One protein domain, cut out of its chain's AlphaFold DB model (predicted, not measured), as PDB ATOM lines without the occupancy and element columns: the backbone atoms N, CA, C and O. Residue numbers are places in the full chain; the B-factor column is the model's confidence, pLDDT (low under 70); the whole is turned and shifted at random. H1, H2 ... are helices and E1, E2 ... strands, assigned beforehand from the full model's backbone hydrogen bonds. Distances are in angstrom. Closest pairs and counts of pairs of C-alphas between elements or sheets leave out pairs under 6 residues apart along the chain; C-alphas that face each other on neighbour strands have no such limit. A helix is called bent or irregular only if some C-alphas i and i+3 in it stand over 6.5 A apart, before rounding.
ATOM      1  N   GLU A 275     161.337 156.228 282.331       84.75
ATOM      2  CA  GLU A 275     160.358 156.975 281.532       84.75
ATOM      3  C   GLU A 275     159.790 158.201 282.265       84.75
ATOM      4  O   GLU A 275     159.696 159.283 281.687       84.75
ATOM      5  N   ALA A 276     159.428 158.065 283.546       83.31
ATOM      6  CA  ALA A 276     158.891 159.173 284.335       83.31
ATOM      7  C   ALA A 276     159.957 160.237 284.616       83.31
ATOM      8  O   ALA A 276     159.647 161.426 284.619       83.31
ATOM      9  N   VAL A 277     161.211 159.818 284.808       85.44
ATOM     10  CA  VAL A 277     162.346 160.732 284.986       85.44
ATOM     11  C   VAL A 277     162.612 161.526 283.706       85.44
ATOM     12  O   VAL A 277     162.758 162.745 283.773       85.44
ATOM     13  N   ALA A 278     162.628 160.864 282.547       88.75
ATOM     14  CA  ALA A 278     162.810 161.530 281.259       88.75
ATOM     15  C   ALA A 278     161.671 162.523 280.964       88.75
ATOM     16  O   ALA A 278     161.926 163.674 280.608       88.75
ATOM     17  N   ALA A 279     160.418 162.115 281.196       89.88
ATOM     18  CA  ALA A 279     159.259 162.990 281.031       89.88
ATOM     19  C   ALA A 279     159.303 164.205 281.974       89.88
ATOM     20  O   ALA A 279     158.932 165.309 281.577       89.88
ATOM     21  N   GLU A 280     159.771 164.032 283.216       90.50
ATOM     22  CA  GLU A 280     159.938 165.141 284.160       90.50
ATOM     23  C   GLU A 280     160.969 166.147 283.632       90.50
ATOM     24  O   GLU A 280     160.712 167.350 283.627       90.50
ATOM     25  N   GLU A 281     162.108 165.675 283.123       91.56
ATOM     26  CA  GLU A 281     163.147 166.533 282.546       91.56
ATOM     27  C   GLU A 281     162.662 167.303 281.306       91.56
ATOM     28  O   GLU A 281     162.993 168.481 281.156       91.56
ATOM     29  N   GLU A 282     161.848 166.691 280.442       93.75
ATOM     30  CA  GLU A 282     161.211 167.365 279.298       93.75
ATOM     31  C   GLU A 282     160.261 168.487 279.743       93.75
ATOM     32  O   GLU A 282     160.375 169.624 279.276       93.75
ATOM     33  N   VAL A 283     159.364 168.195 280.690       94.44
ATOM     34  CA  VAL A 283     158.406 169.173 281.233       94.44
ATOM     35  C   VAL A 283     159.130 170.343 281.899       94.44
ATOM     36  O   VAL A 283     158.725 171.498 281.753       94.44
ATOM     37  N   LEU A 284     160.220 170.068 282.614       93.88
ATOM     38  CA  LEU A 284     161.009 171.096 283.285       93.88
ATOM     39  C   LEU A 284     161.790 171.973 282.305       93.88
ATOM     40  O   LEU A 284     161.827 173.184 282.498       93.88
ATOM     41  N   LYS A 285     162.333 171.415 281.217       95.38
ATOM     42  CA  LYS A 285     162.939 172.225 280.144       95.38
ATOM     43  C   LYS A 285     161.924 173.182 279.526       95.38
ATOM     44  O   LYS A 285     162.243 174.344 279.288       95.38
ATOM     45  N   LEU A 286     160.697 172.713 279.292       95.81
ATOM     46  CA  LEU A 286     159.627 173.549 278.749       95.81
ATOM     47  C   LEU A 286     159.171 174.628 279.746       95.81
ATOM     48  O   LEU A 286     158.884 175.759 279.355       95.81
ATOM     49  N   HIS A 287     159.136 174.296 281.036       95.19
ATOM     50  CA  HIS A 287     158.894 175.253 282.114       95.19
ATOM     51  C   HIS A 287     159.948 176.367 282.144       95.19
ATOM     52  O   HIS A 287     159.585 177.540 282.235       95.19
ATOM     53  N   ASP A 288     161.228 176.010 282.042       95.00
ATOM     54  CA  ASP A 288     162.328 176.974 282.032       95.00
ATOM     55  C   ASP A 288     162.261 177.849 280.768       95.00
ATOM     56  O   ASP A 288     162.304 179.075 280.864       95.00
ATOM     57  N   ALA A 289     162.019 177.248 279.594       96.12
ATOM     58  CA  ALA A 289     161.844 177.972 278.331       96.12
ATOM     59  C   ALA A 289     160.688 178.988 278.376       96.12
ATOM     60  O   ALA A 289     160.824 180.099 277.862       96.12
ATOM     61  N   PHE A 290     159.573 178.640 279.029       95.69
ATOM     62  CA  PHE A 290     158.462 179.568 279.257       95.69
ATOM     63  C   PHE A 290     158.908 180.802 280.047       95.69
ATOM     64  O   PHE A 290     158.586 181.926 279.661       95.69
ATOM     65  N   TYR A 291     159.653 180.615 281.138       94.50
ATOM     66  CA  TYR A 291     160.090 181.738 281.962       94.50
ATOM     67  C   TYR A 291     161.205 182.561 281.329       94.50
ATOM     68  O   TYR A 291     161.210 183.773 281.528       94.50
ATOM     69  N   GLU A 292     162.111 181.961 280.557       93.88
ATOM     70  CA  GLU A 292     163.072 182.729 279.754       93.88
ATOM     71  C   GLU A 292     162.342 183.606 278.730       93.88
ATOM     72  O   GLU A 292     162.516 184.823 278.728       93.88
ATOM     73  N   ALA A 293     161.412 183.033 277.954       93.12
ATOM     74  CA  ALA A 293     160.610 183.800 276.999       93.12
ATOM     75  C   ALA A 293     159.796 184.919 277.677       93.12
ATOM     76  O   ALA A 293     159.685 186.022 277.140       93.12
ATOM     77  N   LEU A 294     159.251 184.655 278.870       92.19
ATOM     78  CA  LEU A 294     158.499 185.629 279.660       92.19
ATOM     79  C   LEU A 294     159.391 186.764 280.197       92.19
ATOM     80  O   LEU A 294     158.998 187.929 280.139       92.19
ATOM     81  N   LYS A 295     160.583 186.450 280.718       90.81
ATOM     82  CA  LYS A 295     161.536 187.442 281.249       90.81
ATOM     83  C   LYS A 295     162.091 188.349 280.152       90.81
ATOM     84  O   LYS A 295     162.224 189.550 280.395       90.81
ATOM     85  N   ASP A 296     162.358 187.782 278.978       91.06
ATOM     86  CA  ASP A 296     162.951 188.481 277.836       91.06
ATOM     87  C   ASP A 296     161.919 189.214 276.964       91.06
ATOM     88  O   ASP A 296     162.293 189.958 276.061       91.06
ATOM     89  N   GLY A 297     160.620 189.002 277.202       91.06
ATOM     90  CA  GLY A 297     159.560 189.549 276.349       91.06
ATOM     91  C   GLY A 297     159.546 188.934 274.940       91.06
ATOM     92  O   GLY A 297     159.116 189.572 273.979       91.06
ATOM     93  N   ASN A 298     160.033 187.700 274.780       92.44
ATOM     94  CA  ASN A 298     160.226 187.070 273.475       92.44
ATOM     95  C   ASN A 298     158.956 186.344 272.998       92.44
ATOM     96  O   ASN A 298     158.714 185.177 273.320       92.44
ATOM     97  N   SER A 299     158.150 187.029 272.183       90.31
ATOM     98  CA  SER A 299     156.917 186.459 271.626       90.31
ATOM     99  C   SER A 299     157.154 185.295 270.657       90.31
ATOM    100  O   SER A 299     156.294 184.416 270.564       90.31
ATOM    101  N   GLU A 300     158.283 185.269 269.943       91.25
ATOM    102  CA  GLU A 300     158.616 184.186 269.006       91.25
ATOM    103  C   GLU A 300     158.954 182.896 269.756       91.25
ATOM    104  O   GLU A 300     158.513 181.821 269.356       91.25
ATOM    105  N   ALA A 301     159.663 183.009 270.882       93.44
ATOM    106  CA  ALA A 301     159.959 181.881 271.758       93.44
ATOM    107  C   ALA A 301     158.734 181.418 272.559       93.44
ATOM    108  O   ALA A 301     158.615 180.229 272.832       93.44
ATOM    109  N   MET A 302     157.817 182.325 272.919       93.25
ATOM    110  CA  MET A 302     156.622 182.003 273.709       93.25
ATOM    111  C   MET A 302     155.591 181.184 272.919       93.25
ATOM    112  O   MET A 302     155.066 180.197 273.427       93.25
ATOM    113  N   SER A 303     155.291 181.593 271.682       91.06
ATOM    114  CA  SER A 303     154.232 181.004 270.848       91.06
ATOM    115  C   SER A 303     154.299 179.466 270.693       91.06
ATOM    116  O   SER A 303     153.300 178.806 270.985       91.06
ATOM    117  N   PRO A 304     155.443 178.847 270.321       92.94
ATOM    118  CA  PRO A 304     155.520 177.403 270.070       92.94
ATOM    119  C   PRO A 304     155.444 176.529 271.331       92.94
ATOM    120  O   PRO A 304     155.329 175.305 271.213       92.94
ATOM    121  N   LEU A 305     155.526 177.124 272.527       94.38
ATOM    122  CA  LEU A 305     155.433 176.392 273.795       94.38
ATOM    123  C   LEU A 305     153.996 175.966 274.091       94.38
ATOM    124  O   LEU A 305     153.782 175.021 274.850       94.38
ATOM    125  N   TRP A 306     153.016 176.675 273.531       93.44
ATOM    126  CA  TRP A 306     151.614 176.480 273.849       93.44
ATOM    127  C   TRP A 306     150.973 175.401 272.988       93.44
ATOM    128  O   TRP A 306     151.134 175.358 271.770       93.44
ATOM    129  N   LEU A 307     150.156 174.572 273.628       90.38
ATOM    130  CA  LEU A 307     149.141 173.803 272.934       90.38
ATOM    131  C   LEU A 307     147.987 174.762 272.664       90.38
ATOM    132  O   LEU A 307     147.381 175.252 273.617       90.38
ATOM    133  N   ASN A 308     147.675 175.035 271.396       76.94
ATOM    134  CA  ASN A 308     146.455 175.759 271.046       76.94
ATOM    135  C   ASN A 308     145.256 174.901 271.467       76.94
ATOM    136  O   ASN A 308     145.045 173.842 270.873       76.94
ATOM    137  N   PRO A 309     144.480 175.295 272.492       62.41
ATOM    138  CA  PRO A 309     143.302 174.526 272.838       62.41
ATOM    139  C   PRO A 309     142.255 174.732 271.734       62.41
ATOM    140  O   PRO A 309     141.867 175.867 271.457       62.41
ATOM    141  N   GLU A 310     141.767 173.651 271.117       56.94
ATOM    142  CA  GLU A 310     140.470 173.685 270.424       56.94
ATOM    143  C   GLU A 310     139.368 174.170 271.399       56.94
ATOM    144  O   GLU A 310     139.516 174.036 272.622       56.94
ATOM    145  N   PRO A 311     138.296 174.825 270.907       52.78
ATOM    146  CA  PRO A 311     137.613 175.888 271.632       52.78
ATOM    147  C   PRO A 311     136.696 175.332 272.726       52.78
ATOM    148  O   PRO A 311     135.520 175.063 272.503       52.78
ATOM    149  N   ALA A 312     137.233 175.194 273.937       53.72
ATOM    150  CA  ALA A 312     136.436 175.038 275.155       53.72
ATOM    151  C   ALA A 312     136.238 176.369 275.905       53.72
ATOM    152  O   ALA A 312     135.514 176.413 276.897       53.72
ATOM    153  N   GLU A 313     136.888 177.455 275.466       65.69
ATOM    154  CA  GLU A 313     136.668 178.787 276.033       65.69
ATOM    155  C   GLU A 313     135.547 179.505 275.286       65.69
ATOM    156  O   GLU A 313     135.538 179.564 274.057       65.69
ATOM    157  N   ASP A 314     134.604 180.068 276.043       70.94
ATOM    158  CA  ASP A 314     133.553 180.894 275.469       70.94
ATOM    159  C   ASP A 314     134.132 182.164 274.807       70.94
ATOM    160  O   ASP A 314     135.209 182.669 275.149       70.94
ATOM    161  N   GLU A 315     133.400 182.704 273.832       71.06
ATOM    162  CA  GLU A 315     133.816 183.892 273.074       71.06
ATOM    163  C   GLU A 315     134.047 185.116 273.989       71.06
ATOM    164  O   GLU A 315     134.863 185.993 273.695       71.06
ATOM    165  N   ALA A 316     133.357 185.180 275.132       68.75
ATOM    166  CA  ALA A 316     133.485 186.267 276.097       68.75
ATOM    167  C   ALA A 316     134.781 186.178 276.926       68.75
ATOM    168  O   ALA A 316     135.322 187.202 277.344       68.75
ATOM    169  N   ALA A 317     135.292 184.981 277.199       73.19
ATOM    170  CA  ALA A 317     136.570 184.725 277.845       73.19
ATOM    171  C   ALA A 317     137.713 185.061 276.888       73.19
ATOM    172  O   ALA A 317     138.624 185.788 277.278       73.19
ATOM    173  N   LEU A 318     137.596 184.656 275.619       76.94
ATOM    174  CA  LEU A 318     138.535 185.026 274.556       76.94
ATOM    175  C   LEU A 318     138.671 186.550 274.418       76.94
ATOM    176  O   LEU A 318     139.784 187.067 274.450       76.94
ATOM    177  N   LYS A 319     137.557 187.294 274.374       80.31
ATOM    178  CA  LYS A 319     137.567 188.772 274.289       80.31
ATOM    179  C   LYS A 319     138.177 189.476 275.506       80.31
ATOM    180  O   LYS A 319     138.546 190.642 275.406       80.31
ATOM    181  N   ARG A 320     138.258 188.807 276.659       85.12
ATOM    182  CA  ARG A 320     138.858 189.351 277.893       85.12
ATOM    183  C   ARG A 320     140.365 189.110 277.983       85.12
ATOM    184  O   ARG A 320     140.987 189.624 278.914       85.12
ATOM    185  N   ARG A 321     140.948 188.326 277.072       88.50
ATOM    186  CA  ARG A 321     142.384 188.049 277.067       88.50
ATOM    187  C   ARG A 321     143.162 189.208 276.457       88.50
ATOM    188  O   ARG A 321     142.807 189.746 275.413       88.50
ATOM    189  N   VAL A 322     144.261 189.548 277.113       90.31
ATOM    190  CA  VAL A 322     145.324 190.384 276.571       90.31
ATOM    191  C   VAL A 322     146.271 189.458 275.799       90.31
ATOM    192  O   VAL A 322     146.784 188.506 276.397       90.31
ATOM    193  N   PRO A 323     146.494 189.684 274.493       90.94
ATOM    194  CA  PRO A 323     147.284 188.782 273.661       90.94
ATOM    195  C   PRO A 323     148.774 188.835 274.025       90.94
ATOM    196  O   PRO A 323     149.264 189.853 274.515       90.94
ATOM    197  N   TRP A 324     149.511 187.753 273.748       90.56
ATOM    198  CA  TRP A 324     150.934 187.623 274.106       90.56
ATOM    199  C   TRP A 324     151.826 188.790 273.666       90.56
ATOM    200  O   TRP A 324     152.587 189.254 274.509       90.56
ATOM    201  N   PRO A 325     151.717 189.345 272.441       91.25
ATOM    202  CA  PRO A 325     152.510 190.514 272.058       91.25
ATOM    203  C   PRO A 325     152.300 191.725 272.979       91.25
ATOM    204  O   PRO A 325     153.234 192.478 273.230       91.25
ATOM    205  N   SER A 326     151.090 191.906 273.517       90.69
ATOM    206  CA  SER A 326     150.802 192.965 274.489       90.69
ATOM    207  C   SER A 326     151.280 192.593 275.893       90.69
ATOM    208  O   SER A 326     151.853 193.440 276.571       90.69
ATOM    209  N   VAL A 327     151.100 191.338 276.322       86.94
ATOM    210  CA  VAL A 327     151.590 190.846 277.628       86.94
ATOM    211  C   VAL A 327     153.115 190.943 277.730       86.94
ATOM    212  O   VAL A 327     153.632 191.287 278.785       86.94
ATOM    213  N   LEU A 328     153.824 190.660 276.636       89.19
ATOM    214  CA  LEU A 328     155.288 190.635 276.554       89.19
ATOM    215  C   LEU A 328     155.895 191.977 276.121       89.19
ATOM    216  O   LEU A 328     157.105 192.061 275.940       89.19
ATOM    217  N   SER A 329     155.073 193.017 275.939       86.19
ATOM    218  CA  SER A 329     155.555 194.345 275.529       86.19
ATOM    219  C   SER A 329     156.473 194.996 276.568       86.19
ATOM    220  O   SER A 329     157.315 195.823 276.216       86.19
ATOM    221  N   GLU A 330     156.351 194.584 277.831       80.50
ATOM    222  CA  GLU A 330     157.232 194.966 278.926       80.50
ATOM    223  C   GLU A 330     157.897 193.717 279.526       80.50
ATOM    224  O   GLU A 330     157.266 192.656 279.595       80.50
ATOM    225  N   PRO A 331     159.154 193.816 280.006       72.81
ATOM    226  CA  PRO A 331     159.803 192.715 280.702       72.81
ATOM    227  C   PRO A 331     158.964 192.268 281.897       72.81
ATOM    228  O   PRO A 331     158.586 193.085 282.741       72.81
ATOM    229  N   ALA A 332     158.726 190.963 282.017       78.31
ATOM    230  CA  ALA A 332     157.854 190.456 283.063       78.31
ATOM    231  C   ALA A 332     158.326 190.853 284.465       78.31
ATOM    232  O   ALA A 332     159.525 190.887 284.765       78.31
ATOM    233  N   ALA A 333     157.362 191.060 285.361       76.50
ATOM    234  CA  ALA A 333     157.607 191.320 286.774       76.50
ATOM    235  C   ALA A 333     158.128 190.085 287.537       76.50
ATOM    236  O   ALA A 333     158.257 190.145 288.753       76.50
ATOM    237  N   VAL A 334     158.435 188.973 286.865       83.56
ATOM    238  CA  VAL A 334     159.054 187.787 287.473       83.56
ATOM    239  C   VAL A 334     160.570 187.971 287.476       83.56
ATOM    240  O   VAL A 334     161.180 188.213 286.436       83.56
ATOM    241  N   LEU A 335     161.179 187.902 288.657       82.19
ATOM    242  CA  LEU A 335     162.630 187.908 288.832       82.19
ATOM    243  C   LEU A 335     163.193 186.497 288.669       82.19
ATOM    244  O   LEU A 335     164.164 186.301 287.946       82.19
ATOM    245  N   ASP A 336     162.605 185.556 289.399       84.31
ATOM    246  CA  ASP A 336     163.111 184.199 289.548       84.31
ATOM    247  C   ASP A 336     161.964 183.241 289.887       84.31
ATOM    248  O   ASP A 336     160.877 183.671 290.294       84.31
ATOM    249  N   VAL A 337     162.211 181.946 289.730       86.44
ATOM    250  CA  VAL A 337     161.261 180.877 290.019       86.44
ATOM    251  C   VAL A 337     161.920 179.880 290.950       86.44
ATOM    252  O   VAL A 337     162.908 179.228 290.623       86.44
ATOM    253  N   VAL A 338     161.339 179.740 292.132       82.56
ATOM    254  CA  VAL A 338     161.844 178.875 293.188       82.56
ATOM    255  C   VAL A 338     160.856 177.755 293.475       82.56
ATOM    256  O   VAL A 338     159.660 177.859 293.209       82.56
ATOM    257  N   ASP A 339     161.373 176.670 294.052       81.31
ATOM    258  CA  ASP A 339     160.572 175.550 294.537       81.31
ATOM    259  C   ASP A 339     159.611 174.996 293.462       81.31
ATOM    260  O   ASP A 339     158.396 175.127 293.555       81.31
ATOM    261  N   VAL A 340     160.160 174.372 292.422       86.12
ATOM    262  CA  VAL A 340     159.371 173.713 291.370       86.12
ATOM    263  C   VAL A 340     159.058 172.268 291.770       86.12
ATOM    264  O   VAL A 340     159.907 171.572 292.335       86.12
ATOM    265  N   ASP A 341     157.842 171.815 291.480       86.38
ATOM    266  CA  ASP A 341     157.369 170.450 291.714       86.38
ATOM    267  C   ASP A 341     156.508 169.972 290.539       86.38
ATOM    268  O   ASP A 341     155.667 170.727 290.052       86.38
ATOM    269  N   VAL A 342     156.710 168.729 290.096       88.06
ATOM    270  CA  VAL A 342     156.025 168.123 288.944       88.06
ATOM    271  C   VAL A 342     155.203 166.927 289.413       88.06
ATOM    272  O   VAL A 342     155.677 166.095 290.189       88.06
ATOM    273  N   VAL A 343     153.961 166.829 288.944       87.00
ATOM    274  CA  VAL A 343     153.080 165.680 289.186       87.00
ATOM    275  C   VAL A 343     152.389 165.267 287.909       87.00
ATOM    276  O   VAL A 343     151.715 166.073 287.276       87.00
ATOM    277  N   PHE A 344     152.481 163.986 287.581       85.88
ATOM    278  CA  PHE A 344     151.745 163.404 286.467       85.88
ATOM    279  C   PHE A 344     150.328 163.022 286.905       85.88
ATOM    280  O   PHE A 344     150.141 162.300 287.885       85.88
ATOM    281  N   THR A 345     149.327 163.533 286.190       72.69
ATOM    282  CA  THR A 345     147.896 163.358 286.499       72.69
ATOM    283  C   THR A 345     147.168 162.485 285.474       72.69
ATOM    284  O   THR A 345     146.121 161.922 285.802       72.69
ATOM    285  N   GLY A 346     147.728 162.331 284.269       68.31
ATOM    286  CA  GLY A 346     147.173 161.521 283.181       68.31
ATOM    287  C   GLY A 346     147.676 160.074 283.161       68.31
ATOM    288  O   GLY A 346     148.796 159.779 283.585       68.31
ATOM    289  N   ALA A 347     146.862 159.161 282.625       68.50
ATOM    290  CA  ALA A 347     147.301 157.794 282.349       68.50
ATOM    291  C   ALA A 347     148.488 157.805 281.370       68.50
ATOM    292  O   ALA A 347     148.483 158.570 280.403       68.50
ATOM    293  N   GLY A 348     149.507 156.984 281.636       71.38
ATOM    294  CA  GLY A 348     150.681 156.854 280.765       71.38
ATOM    295  C   GLY A 348     151.513 158.131 280.619       71.38
ATOM    296  O   GLY A 348     152.037 158.370 279.541       71.38
ATOM    297  N   LEU A 349     151.603 158.969 281.663       82.25
ATOM    298  CA  LEU A 349     152.398 160.210 281.644       82.25
ATOM    299  C   LEU A 349     151.974 161.176 280.517       82.25
ATOM    300  O   LEU A 349     152.807 161.834 279.907       82.25
ATOM    301  N   SER A 350     150.674 161.252 280.224       86.12
ATOM    302  CA  SER A 350     150.116 162.100 279.153       86.12
ATOM    303  C   SER A 350     149.845 163.549 279.571       86.12
ATOM    304  O   SER A 350     149.758 164.438 278.724       86.12
ATOM    305  N   GLU A 351     149.708 163.796 280.876       89.31
ATOM    306  CA  GLU A 351     149.460 165.117 281.454       89.31
ATOM    307  C   GLU A 351     150.306 165.304 282.715       89.31
ATOM    308  O   GLU A 351     150.390 164.400 283.555       89.31
ATOM    309  N   ALA A 352     150.903 166.488 282.849       91.25
ATOM    310  CA  ALA A 352     151.687 166.891 284.005       91.25
ATOM    311  C   ALA A 352     151.205 168.244 284.535       91.25
ATOM    312  O   ALA A 352     150.985 169.189 283.780       91.25
ATOM    313  N   THR A 353     151.077 168.355 285.850       91.12
ATOM    314  CA  THR A 353     150.861 169.621 286.547       91.12
ATOM    315  C   THR A 353     152.150 170.020 287.247       91.12
ATOM    316  O   THR A 353     152.721 169.233 288.002       91.12
ATOM    317  N   VAL A 354     152.595 171.251 287.019       92.06
ATOM    318  CA  VAL A 354     153.765 171.835 287.672       92.06
ATOM    319  C   VAL A 354     153.316 172.946 288.606       92.06
ATOM    320  O   VAL A 354     152.638 173.872 288.164       92.06
ATOM    321  N   SER A 355     153.719 172.878 289.874       90.62
ATOM    322  CA  SER A 355     153.558 173.983 290.822       90.62
ATOM    323  C   SER A 355     154.914 174.598 291.162       90.62
ATOM    324  O   SER A 355     155.896 173.899 291.407       90.62
ATOM    325  N   SER A 356     154.981 175.923 291.168       89.94
ATOM    326  CA  SER A 356     156.213 176.700 291.351       89.94
ATOM    327  C   SER A 356     155.929 178.006 292.081       89.94
ATOM    328  O   SER A 356     154.799 178.488 292.036       89.94
ATOM    329  N   ILE A 357     156.930 178.594 292.731       86.75
ATOM    330  CA  ILE A 357     156.813 179.909 293.368       86.75
ATOM    331  C   ILE A 357     157.574 180.940 292.540       86.75
ATOM    332  O   ILE A 357     158.786 180.854 292.389       86.75
ATOM    333  N   GLU A 358     156.869 181.935 292.022       87.56
ATOM    334  CA  GLU A 358     157.477 183.077 291.344       87.56
ATOM    335  C   GLU A 358     157.873 184.132 292.369       87.56
ATOM    336  O   GLU A 358     157.083 184.481 293.250       87.56
ATOM    337  N   VAL A 359     159.079 184.671 292.232       83.25
ATOM    338  CA  VAL A 359     159.576 185.805 293.010       83.25
ATOM    339  C   VAL A 359     159.448 187.055 292.150       83.25
ATOM    340  O   VAL A 359     160.015 187.121 291.060       83.25
ATOM    341  N   CYS A 360     158.714 188.062 292.616       82.50
ATOM    342  CA  CYS A 360     158.468 189.270 291.833       82.50
ATOM    343  C   CYS A 360     159.661 190.251 291.861       82.50
ATOM    344  O   CYS A 360     160.394 190.363 292.849       82.50
ATOM    345  N   LYS A 361     159.821 191.030 290.787       76.12
ATOM    346  CA  LYS A 361     160.650 192.235 290.702       76.12
ATOM    347  C   LYS A 361     159.956 193.336 291.510       76.12
ATOM    348  O   LYS A 361     159.077 194.027 291.014       76.12
ATOM    349  N   GLY A 362     160.306 193.462 292.783       64.69
ATOM    350  CA  GLY A 362     159.892 194.574 293.633       64.69
ATOM    351  C   GLY A 362     161.048 194.978 294.535       64.69
ATOM    352  O   GLY A 362     161.799 194.111 294.988       64.69
ATOM    353  N   GLU A 363     161.204 196.280 294.775       52.25
ATOM    354  CA  GLU A 363     162.089 196.763 295.834       52.25
ATOM    355  C   GLU A 363     161.591 196.223 297.178       52.25
ATOM    356  O   GLU A 363     160.382 196.074 297.400       52.25
ATOM    357  N   SER A 364     162.521 195.892 298.072       51.53
ATOM    358  CA  SER A 364     162.208 195.546 299.454       51.53
ATOM    359  C   SER A 364     161.559 196.764 300.113       51.53
ATOM    360  O   SER A 364     162.246 197.637 300.643       51.53
ATOM    361  N   SER A 365     160.236 196.881 300.040       49.78
ATOM    362  CA  SER A 365     159.534 197.856 300.860       49.78
ATOM    363  C   SER A 365     159.619 197.377 302.311       49.78
ATOM    364  O   SER A 365     159.596 196.172 302.568       49.78
ATOM    365  N   LEU A 366     159.676 198.306 303.269       50.41
ATOM    366  CA  LEU A 366     159.600 198.002 304.709       50.41
ATOM    367  C   LEU A 366     158.343 197.191 305.094       50.41
ATOM    368  O   LEU A 366     158.245 196.720 306.221       50.41
ATOM    369  N   PHE A 367     157.394 197.029 304.167       50.88
ATOM    370  CA  PHE A 367     156.141 196.307 304.342       50.88
ATOM    371  C   PHE A 367     156.087 194.976 303.575       50.88
ATOM    372  O   PHE A 367     155.116 194.242 303.733       50.88
ATOM    373  N   ASN A 368     157.098 194.623 302.771       51.06
ATOM    374  CA  ASN A 368     157.132 193.361 302.025       51.06
ATOM    375  C   ASN A 368     157.707 192.222 302.884       51.06
ATOM    376  O   ASN A 368     158.756 191.652 302.594       51.06
ATOM    377  N   GLU A 369     157.012 191.873 303.963       50.19
ATOM    378  CA  GLU A 369     157.331 190.671 304.741       50.19
ATOM    379  C   GLU A 369     156.763 189.418 304.042       50.19
ATOM    380  O   GLU A 369     155.604 189.420 303.614       50.19
ATOM    381  N   GLY A 370     157.556 188.343 303.933       54.09
ATOM    382  CA  GLY A 370     157.046 186.984 303.681       54.09
ATOM    383  C   GLY A 370     157.699 186.172 302.553       54.09
ATOM    384  O   GLY A 370     157.654 184.945 302.612       54.09
ATOM    385  N   GLY A 371     158.323 186.800 301.550       57.66
ATOM    386  CA  GLY A 371     158.980 186.082 300.446       57.66
ATOM    387  C   GLY A 371     160.513 186.165 300.453       57.66
ATOM    388  O   GLY A 371     161.077 186.988 301.179       57.66
ATOM    389  N   PRO A 372     161.208 185.350 299.630       61.69
ATOM    390  CA  PRO A 372     162.669 185.328 299.560       61.69
ATOM    391  C   PRO A 372     163.259 186.725 299.337       61.69
ATOM    392  O   PRO A 372     162.926 187.412 298.369       61.69
ATOM    393  N   GLY A 373     164.123 187.165 300.255       65.62
ATOM    394  CA  GLY A 373     164.740 188.494 300.200       65.62
ATOM    395  C   GLY A 373     163.765 189.664 300.398       65.62
ATOM    396  O   GLY A 373     164.045 190.756 299.910       65.62
ATOM    397  N   GLY A 374     162.620 189.447 301.059       66.56
ATOM    398  CA  GLY A 374     161.610 190.487 301.304       66.56
ATOM    399  C   GLY A 374     160.827 190.886 300.050       66.56
ATOM    400  O   GLY A 374     160.416 192.036 299.908       66.56
ATOM    401  N   ARG A 375     160.677 189.965 299.092       71.88
ATOM    402  CA  ARG A 375     159.963 190.205 297.829       71.88
ATOM    403  C   ARG A 375     158.579 189.567 297.845       71.88
ATOM    404  O   ARG A 375     158.345 188.579 298.534       71.88
ATOM    405  N   GLY A 376     157.659 190.120 297.056       76.88
ATOM    406  CA  GLY A 376     156.362 189.488 296.809       76.88
ATOM    407  C   GLY A 376     156.528 188.162 296.062       76.88
ATOM    408  O   GLY A 376     157.433 188.026 295.238       76.88
ATOM    409  N   THR A 377     155.651 187.195 296.341       80.50
ATOM    410  CA  THR A 377     155.661 185.893 295.662       80.50
ATOM    411  C   THR A 377     154.285 185.487 295.161       80.50
ATOM    412  O   THR A 377     153.281 185.688 295.860       80.50
ATOM    413  N   LEU A 378     154.266 184.812 294.016       86.12
ATOM    414  CA  LEU A 378     153.076 184.205 293.425       86.12
ATOM    415  C   LEU A 378     153.222 182.689 293.403       86.12
ATOM    416  O   LEU A 378     154.307 182.164 293.168       86.12
ATOM    417  N   LEU A 379     152.125 181.981 293.637       87.50
ATOM    418  CA  LEU A 379     152.055 180.560 293.340       87.50
ATOM    419  C   LEU A 379     151.648 180.447 291.882       87.50
ATOM    420  O   LEU A 379     150.597 180.954 291.497       87.50
ATOM    421  N   ALA A 380     152.481 179.775 291.105       91.50
ATOM    422  CA  ALA A 380     152.248 179.492 289.710       91.50
ATOM    423  C   ALA A 380     151.935 178.010 289.518       91.50
ATOM    424  O   ALA A 380     152.746 177.148 289.863       91.50
ATOM    425  N   THR A 381     150.800 177.736 288.893       92.38
ATOM    426  CA  THR A 381     150.371 176.406 288.465       92.38
ATOM    427  C   THR A 381     150.418 176.353 286.944       92.38
ATOM    428  O   THR A 381     149.948 177.267 286.267       92.38
ATOM    429  N   LYS A 382     151.011 175.304 286.378       93.50
ATOM    430  CA  LYS A 382     151.040 175.056 284.933       93.50
ATOM    431  C   LYS A 382     150.547 173.657 284.630       93.50
ATOM    432  O   LYS A 382     150.887 172.723 285.351       93.50
ATOM    433  N   VAL A 383     149.790 173.514 283.552       92.81
ATOM    434  CA  VAL A 383     149.354 172.211 283.041       92.81
ATOM    435  C   VAL A 383     150.010 171.980 281.694       92.81
ATOM    436  O   VAL A 383     149.888 172.817 280.802       92.81
ATOM    437  N   PHE A 384     150.673 170.841 281.558       93.75
ATOM    438  CA  PHE A 384     151.338 170.379 280.354       93.75
ATOM    439  C   PHE A 384     150.662 169.116 279.844       93.75
ATOM    440  O   PHE A 384     150.229 168.274 280.635       93.75
ATOM    441  N   ARG A 385     150.597 168.969 278.526       92.75
ATOM    442  CA  ARG A 385     150.037 167.794 277.860       92.75
ATOM    443  C   ARG A 385     150.852 167.476 276.617       92.75
ATOM    444  O   ARG A 385     151.390 168.392 276.000       92.75
ATOM    445  N   ARG A 386     150.923 166.200 276.251       89.75
ATOM    446  CA  ARG A 386     151.455 165.798 274.946       89.75
ATOM    447  C   ARG A 386     150.466 166.147 273.830       89.75
ATOM    448  O   ARG A 386     149.266 165.914 273.976       89.75
ATOM    449  N   ASP A 387     150.955 166.735 272.746       82.81
ATOM    450  CA  ASP A 387     150.133 167.221 271.630       82.81
ATOM    451  C   ASP A 387     149.479 166.094 270.806       82.81
ATOM    452  O   ASP A 387     148.321 166.218 270.405       82.81
ATOM    453  N   VAL A 388     150.179 164.974 270.610       78.75
ATOM    454  CA  VAL A 388     149.728 163.817 269.821       78.75
ATOM    455  C   VAL A 388     150.006 162.508 270.567       78.75
ATOM    456  O   VAL A 388     151.000 161.820 270.344       78.75
ATOM    457  N   GLY A 389     149.095 162.125 271.462       72.38
ATOM    458  CA  GLY A 389     149.181 160.849 272.178       72.38
ATOM    459  C   GLY A 389     150.408 160.735 273.105       72.38
ATOM    460  O   GLY A 389     150.996 161.744 273.482       72.38
ATOM    461  N   PRO A 390     150.789 159.517 273.530       71.62
ATOM    462  CA  PRO A 390     151.851 159.310 274.521       71.62
ATOM    463  C   PRO A 390     153.276 159.591 274.009       71.62
ATOM    464  O   PRO A 390     154.172 159.760 274.829       71.62
ATOM    465  N   GLU A 391     153.488 159.678 272.693       77.00
ATOM    466  CA  GLU A 391     154.797 159.987 272.085       77.00
ATOM    467  C   GLU A 391     154.917 161.440 271.594       77.00
ATOM    468  O   GLU A 391     155.992 161.859 271.172       77.00
ATOM    469  N   GLY A 392     153.830 162.218 271.653       83.25
ATOM    470  CA  GLY A 392     153.803 163.612 271.207       83.25
ATOM    471  C   GLY A 392     154.687 164.544 272.039       83.25
ATOM    472  O   GLY A 392     155.070 164.224 273.168       83.25
ATOM    473  N   GLU A 393     154.988 165.724 271.505       91.00
ATOM    474  CA  GLU A 393     155.780 166.740 272.196       91.00
ATOM    475  C   GLU A 393     154.989 167.302 273.384       91.00
ATOM    476  O   GLU A 393     153.782 167.547 273.298       91.00
ATOM    477  N   TRP A 394     155.663 167.538 274.512       94.19
ATOM    478  CA  TRP A 394     155.052 168.276 275.609       94.19
ATOM    479  C   TRP A 394     154.773 169.712 275.192       94.19
ATOM    480  O   TRP A 394     155.645 170.409 274.679       94.19
ATOM    481  N   LYS A 395     153.561 170.169 275.486       95.19
ATOM    482  CA  LYS A 395     153.125 171.543 275.271       95.19
ATOM    483  C   LYS A 395     152.413 172.075 276.506       95.19
ATOM    484  O   LYS A 395     151.766 171.337 277.255       95.19
ATOM    485  N   LEU A 396     152.539 173.376 276.727       94.69
ATOM    486  CA  LEU A 396     151.888 174.098 277.809       94.69
ATOM    487  C   LEU A 396     150.426 174.361 277.439       94.69
ATOM    488  O   LEU A 396     150.125 174.959 276.414       94.69
ATOM    489  N   VAL A 397     149.501 173.923 278.284       92.81
ATOM    490  CA  VAL A 397     148.054 174.098 278.081       92.81
ATOM    491  C   VAL A 397     147.559 175.341 278.808       92.81
ATOM    492  O   VAL A 397     146.764 176.120 278.285       92.81
ATOM    493  N   SER A 398     148.011 175.526 280.046       92.12
ATOM    494  CA  SER A 398     147.598 176.653 280.878       92.12
ATOM    495  C   SER A 398     148.676 177.032 281.877       92.12
ATOM    496  O   SER A 398     149.433 176.180 282.344       92.12
ATOM    497  N   HIS A 399     148.703 178.313 282.222       93.31
ATOM    498  CA  HIS A 399     149.491 178.869 283.309       93.31
ATOM    499  C   HIS A 399     148.580 179.761 284.149       93.31
ATOM    500  O   HIS A 399     147.917 180.641 283.612       93.31
ATOM    501  N   GLN A 400     148.527 179.533 285.450       91.31
ATOM    502  CA  GLN A 400     147.746 180.326 286.384       91.31
ATOM    503  C   GLN A 400     148.653 180.812 287.504       91.31
ATOM    504  O   GLN A 400     149.473 180.043 288.002       91.31
ATOM    505  N   THR A 401     148.508 182.074 287.900       89.44
ATOM    506  CA  THR A 401     149.195 182.628 289.067       89.44
ATOM    507  C   THR A 401     148.194 183.157 290.073       89.44
ATOM    508  O   THR A 401     147.176 183.750 289.708       89.44
ATOM    509  N   ILE A 402     148.487 182.943 291.353       85.62
ATOM    510  CA  ILE A 402     147.727 183.510 292.463       85.62
ATOM    511  C   ILE A 402     148.660 184.196 293.466       85.62
ATOM    512  O   ILE A 402     149.810 183.770 293.638       85.62
ATOM    513  N   PRO A 403     148.165 185.204 294.201       80.38
ATOM    514  CA  PRO A 403     148.890 185.772 295.330       80.38
ATOM    515  C   PRO A 403     149.207 184.702 296.384       80.38
ATOM    516  O   PRO A 403     148.290 184.065 296.907       80.38
ATOM    517  N   TYR A 404     150.489 184.501 296.713       77.69
ATOM    518  CA  TYR A 404     150.899 183.477 297.689       77.69
ATOM    519  C   TYR A 404     151.309 184.062 299.047       77.69
ATOM    520  O   TYR A 404     151.004 183.483 300.094       77.69
ATOM    521  N   CYS A 405     151.921 185.251 299.044       70.38
ATOM    522  CA  CYS A 405     152.227 186.009 300.261       70.38
ATOM    523  C   CYS A 405     151.240 187.179 300.472       70.38
ATOM    524  O   CYS A 405     150.636 187.654 299.516       70.38
ATOM    525  N   PRO A 406     151.054 187.674 301.711       56.41
ATOM    526  CA  PRO A 406     150.153 188.793 302.008       56.41
ATOM    527  C   PRO A 406     150.537 190.100 301.298       56.41
ATOM    528  O   PRO A 406     149.662 190.907 301.003       56.41
ATOM    529  N   ASN A 407     151.831 190.279 301.011       56.25
ATOM    530  CA  ASN A 407     152.425 191.527 300.528       56.25
ATOM    531  C   ASN A 407     152.894 191.440 299.063       56.25
ATOM    532  O   ASN A 407     153.948 191.961 298.704       56.25
ATOM    533  N   THR A 408     152.160 190.732 298.201       58.94
ATOM    534  CA  THR A 408     152.404 190.809 296.748       58.94
ATOM    535  C   THR A 408     151.675 192.007 296.146       58.94
ATOM    536  O   THR A 408     150.501 192.235 296.424       58.94
ATOM    537  N   VAL A 409     152.372 192.742 295.274       55.88
ATOM    538  CA  VAL A 409     151.817 193.857 294.483       55.88
ATOM    539  C   VAL A 409     150.707 193.371 293.538       55.88
ATOM    540  O   VAL A 409     149.771 194.109 293.237       55.88
ATOM    541  N   ALA A 410     150.766 192.110 293.105       61.22
ATOM    542  CA  ALA A 410     149.676 191.473 292.387       61.22
ATOM    543  C   ALA A 410     148.624 190.982 293.392       61.22
ATOM    544  O   ALA A 410     148.835 190.006 294.112       61.22
ATOM    545  N   TYR A 411     147.489 191.682 293.427       65.50
ATOM    546  CA  TYR A 411     146.307 191.329 294.227       65.50
ATOM    547  C   TYR A 411     145.312 190.441 293.471       65.50
ATOM    548  O   TYR A 411     144.331 189.969 294.052       65.50
ATOM    549  N   GLN A 412     145.534 190.252 292.171       73.69
ATOM    550  CA  GLN A 412     144.628 189.557 291.267       73.69
ATOM    551  C   GLN A 412     145.309 188.313 290.710       73.69
ATOM    552  O   GLN A 412     146.512 188.317 290.452       73.69
ATOM    553  N   SER A 413     144.526 187.253 290.542       84.19
ATOM    554  CA  SER A 413     144.991 186.021 289.919       84.19
ATOM    555  C   SER A 413     144.975 186.173 288.398       84.19
ATOM    556  O   SER A 413     144.061 186.788 287.843       84.19
ATOM    557  N   LEU A 414     145.965 185.606 287.716       88.50
ATOM    558  CA  LEU A 414     146.052 185.600 286.256       88.50
ATOM    559  C   LEU A 414     145.884 184.183 285.731       88.50
ATOM    560  O   LEU A 414     146.349 183.231 286.350       88.50
ATOM    561  N   ARG A 415     145.268 184.049 284.557       89.88
ATOM    562  CA  ARG A 415     145.213 182.795 283.804       89.88
ATOM    563  C   ARG A 415     145.609 183.029 282.357       89.88
ATOM    564  O   ARG A 415     144.950 183.774 281.633       89.88
ATOM    565  N   CYS A 416     146.640 182.339 281.911       91.38
ATOM    566  CA  CYS A 416     147.193 182.406 280.571       91.38
ATOM    567  C   CYS A 416     147.024 181.074 279.831       91.38
ATOM    568  O   CYS A 416     147.068 179.998 280.435       91.38
ATOM    569  N   ASN A 417     146.813 181.169 278.524       92.00
ATOM    570  CA  ASN A 417     146.826 180.060 277.571       92.00
ATOM    571  C   ASN A 417     147.485 180.528 276.257       92.00
ATOM    572  O   ASN A 417     148.060 181.617 276.205       92.00
ATOM    573  N   ALA A 418     147.362 179.743 275.184       91.44
ATOM    574  CA  ALA A 418     147.917 180.087 273.873       91.44
ATOM    575  C   ALA A 418     147.449 181.453 273.322       91.44
ATOM    576  O   ALA A 418     148.184 182.116 272.598       91.44
ATOM    577  N   ASN A 419     146.260 181.921 273.720       89.44
ATOM    578  CA  ASN A 419     145.673 183.180 273.250       89.44
ATOM    579  C   ASN A 419     146.104 184.407 274.074       89.44
ATOM    580  O   ASN A 419     145.699 185.527 273.766       89.44
ATOM    581  N   GLY A 420     146.895 184.218 275.132       89.88
ATOM    582  CA  GLY A 420     147.345 185.280 276.030       89.88
ATOM    583  C   GLY A 420     146.793 185.135 277.445       89.88
ATOM    584  O   GLY A 420     146.371 184.053 277.859       89.88
ATOM    585  N   CYS A 421     146.784 186.225 278.208       90.31
ATOM    586  CA  CYS A 421     146.471 186.227 279.639       90.31
ATOM    587  C   CYS A 421     145.172 186.968 279.951       90.31
ATOM    588  O   CYS A 421     144.849 187.971 279.327       90.31
ATOM    589  N   MET A 422     144.436 186.507 280.958       89.88
ATOM    590  CA  MET A 422     143.282 187.215 281.511       89.88
ATOM    591  C   MET A 422     143.386 187.313 283.028       89.88
ATOM    592  O   MET A 422     143.889 186.404 283.689       89.88
ATOM    593  N   LEU A 423     142.859 188.404 283.575       86.50
ATOM    594  CA  LEU A 423     142.654 188.552 285.011       86.50
ATOM    595  C   LEU A 423     141.426 187.747 285.431       86.50
ATOM    596  O   LEU A 423     140.344 187.883 284.850       86.50
ATOM    597  N   LEU A 424     141.587 186.925 286.461       79.06
ATOM    598  CA  LEU A 424     140.476 186.257 287.115       79.06
ATOM    599  C   LEU A 424     139.870 187.236 288.118       79.06
ATOM    600  O   LEU A 424     140.539 187.709 289.041       79.06
ATOM    601  N   LYS A 425     138.585 187.553 287.939       67.62
ATOM    602  CA  LYS A 425     137.838 188.232 288.995       67.62
ATOM    603  C   LYS A 425     137.742 187.263 290.170       67.62
ATOM    604  O   LYS A 425     137.403 186.102 289.978       67.62
TER     605      LYS A 425
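This is residues 275 to 425 of the 428 residues of the protein "Hypothetical protein" of Alexandrium catenella (UniProt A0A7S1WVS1). A strongly twisted sheet of six antiparallel strands curls round one long helix, H1, which packs on one face of it, while the short helix H2 folds back beside the later part of H1. H4 sits near the edge strand E6, and residues 310 to 316, which run into the small helix H3, stick out. The printed part has 151 residues with four named helices followed by six named strands, and the sheet's order is E1, E2, E3, E4, E5, E6. The class is mixed, helices and strands. The whole is compact, with a radius of gyration of the C-alphas of 15.7 A and spans of 50 by 37 by 26 A.

E1, residues 334 to 344, E2, 351 to 360, E3, 377 to 386, E4, 394 to 403, E5, 413 to 417, and E6, 420 to 424, form a meander, each strand the antiparallel neighbour of the one before. N 338 and O 357 of E1 and E2 are 2.8 A apart, within hydrogen-bond range, as are N 354 and O 382 of E2 and E3 at 2.8 A, N 381 and O 400 of E3 and E4 at 2.8 A, N 416 and O 399 of E5 and E4 at 2.7 A, and N 415 and O 422 of E5 and E6 at 2.9 A. E1 bends by 63 degrees at residue 339 and E4 by 53 degrees at residue 397. H1, residues 275 to 296, is on the sheet, making two layers, a helix on one face of a sheet; its closest C-alphas to E4 are Val 283 and Trp 394, 6.6 A. H2, residues 299 to 305, forms a helical hairpin with H1, which touches it with residues 286 to 294 alone: a shallow tilt of 18 degrees, opposite ways, closest C-alphas Ala 293 and Met 302, 5.5 A. H2 only grazes the sheet, with residues 303 to 305. H4, residues 324 to 327, also only grazes it; its closest C-alphas to E6 are Trp 324 and Gly 420, 4.7 A. H3, residues 315 to 318, is only just not on the sheet, with 4 pairs of C-alphas within 10 A. Every O i to N i+4 pair is within hydrogen-bond range in H1; H2 has 1 of 3, and 2 of 4 O i to N i+3 pairs, while H3 and H4 are too short for an i+4 pair.

E3 measures 29.2 A, E2 27.8 A, E4 27.1 A and E1 25.5 A. H1 measures 31.8 A from C-alpha 275 at (160.358, 156.975, 281.532). H2 is irregular, but only just: C-alphas 301 and 304 are 6.53 A apart. E6 ends at C-alpha 424 at (140.476, 186.257, 287.115).

The C-alphas of Leu 366 and Gly 389 are the two farthest apart, 50.5 A. The printed part has no cut, and its one long link, E2 to E3, is residues 361 to 376. Mean pLDDT of the printed part is 81.7; 28 residues are under 70, among them 309 to 313, 362 to 374 and 406 to 411.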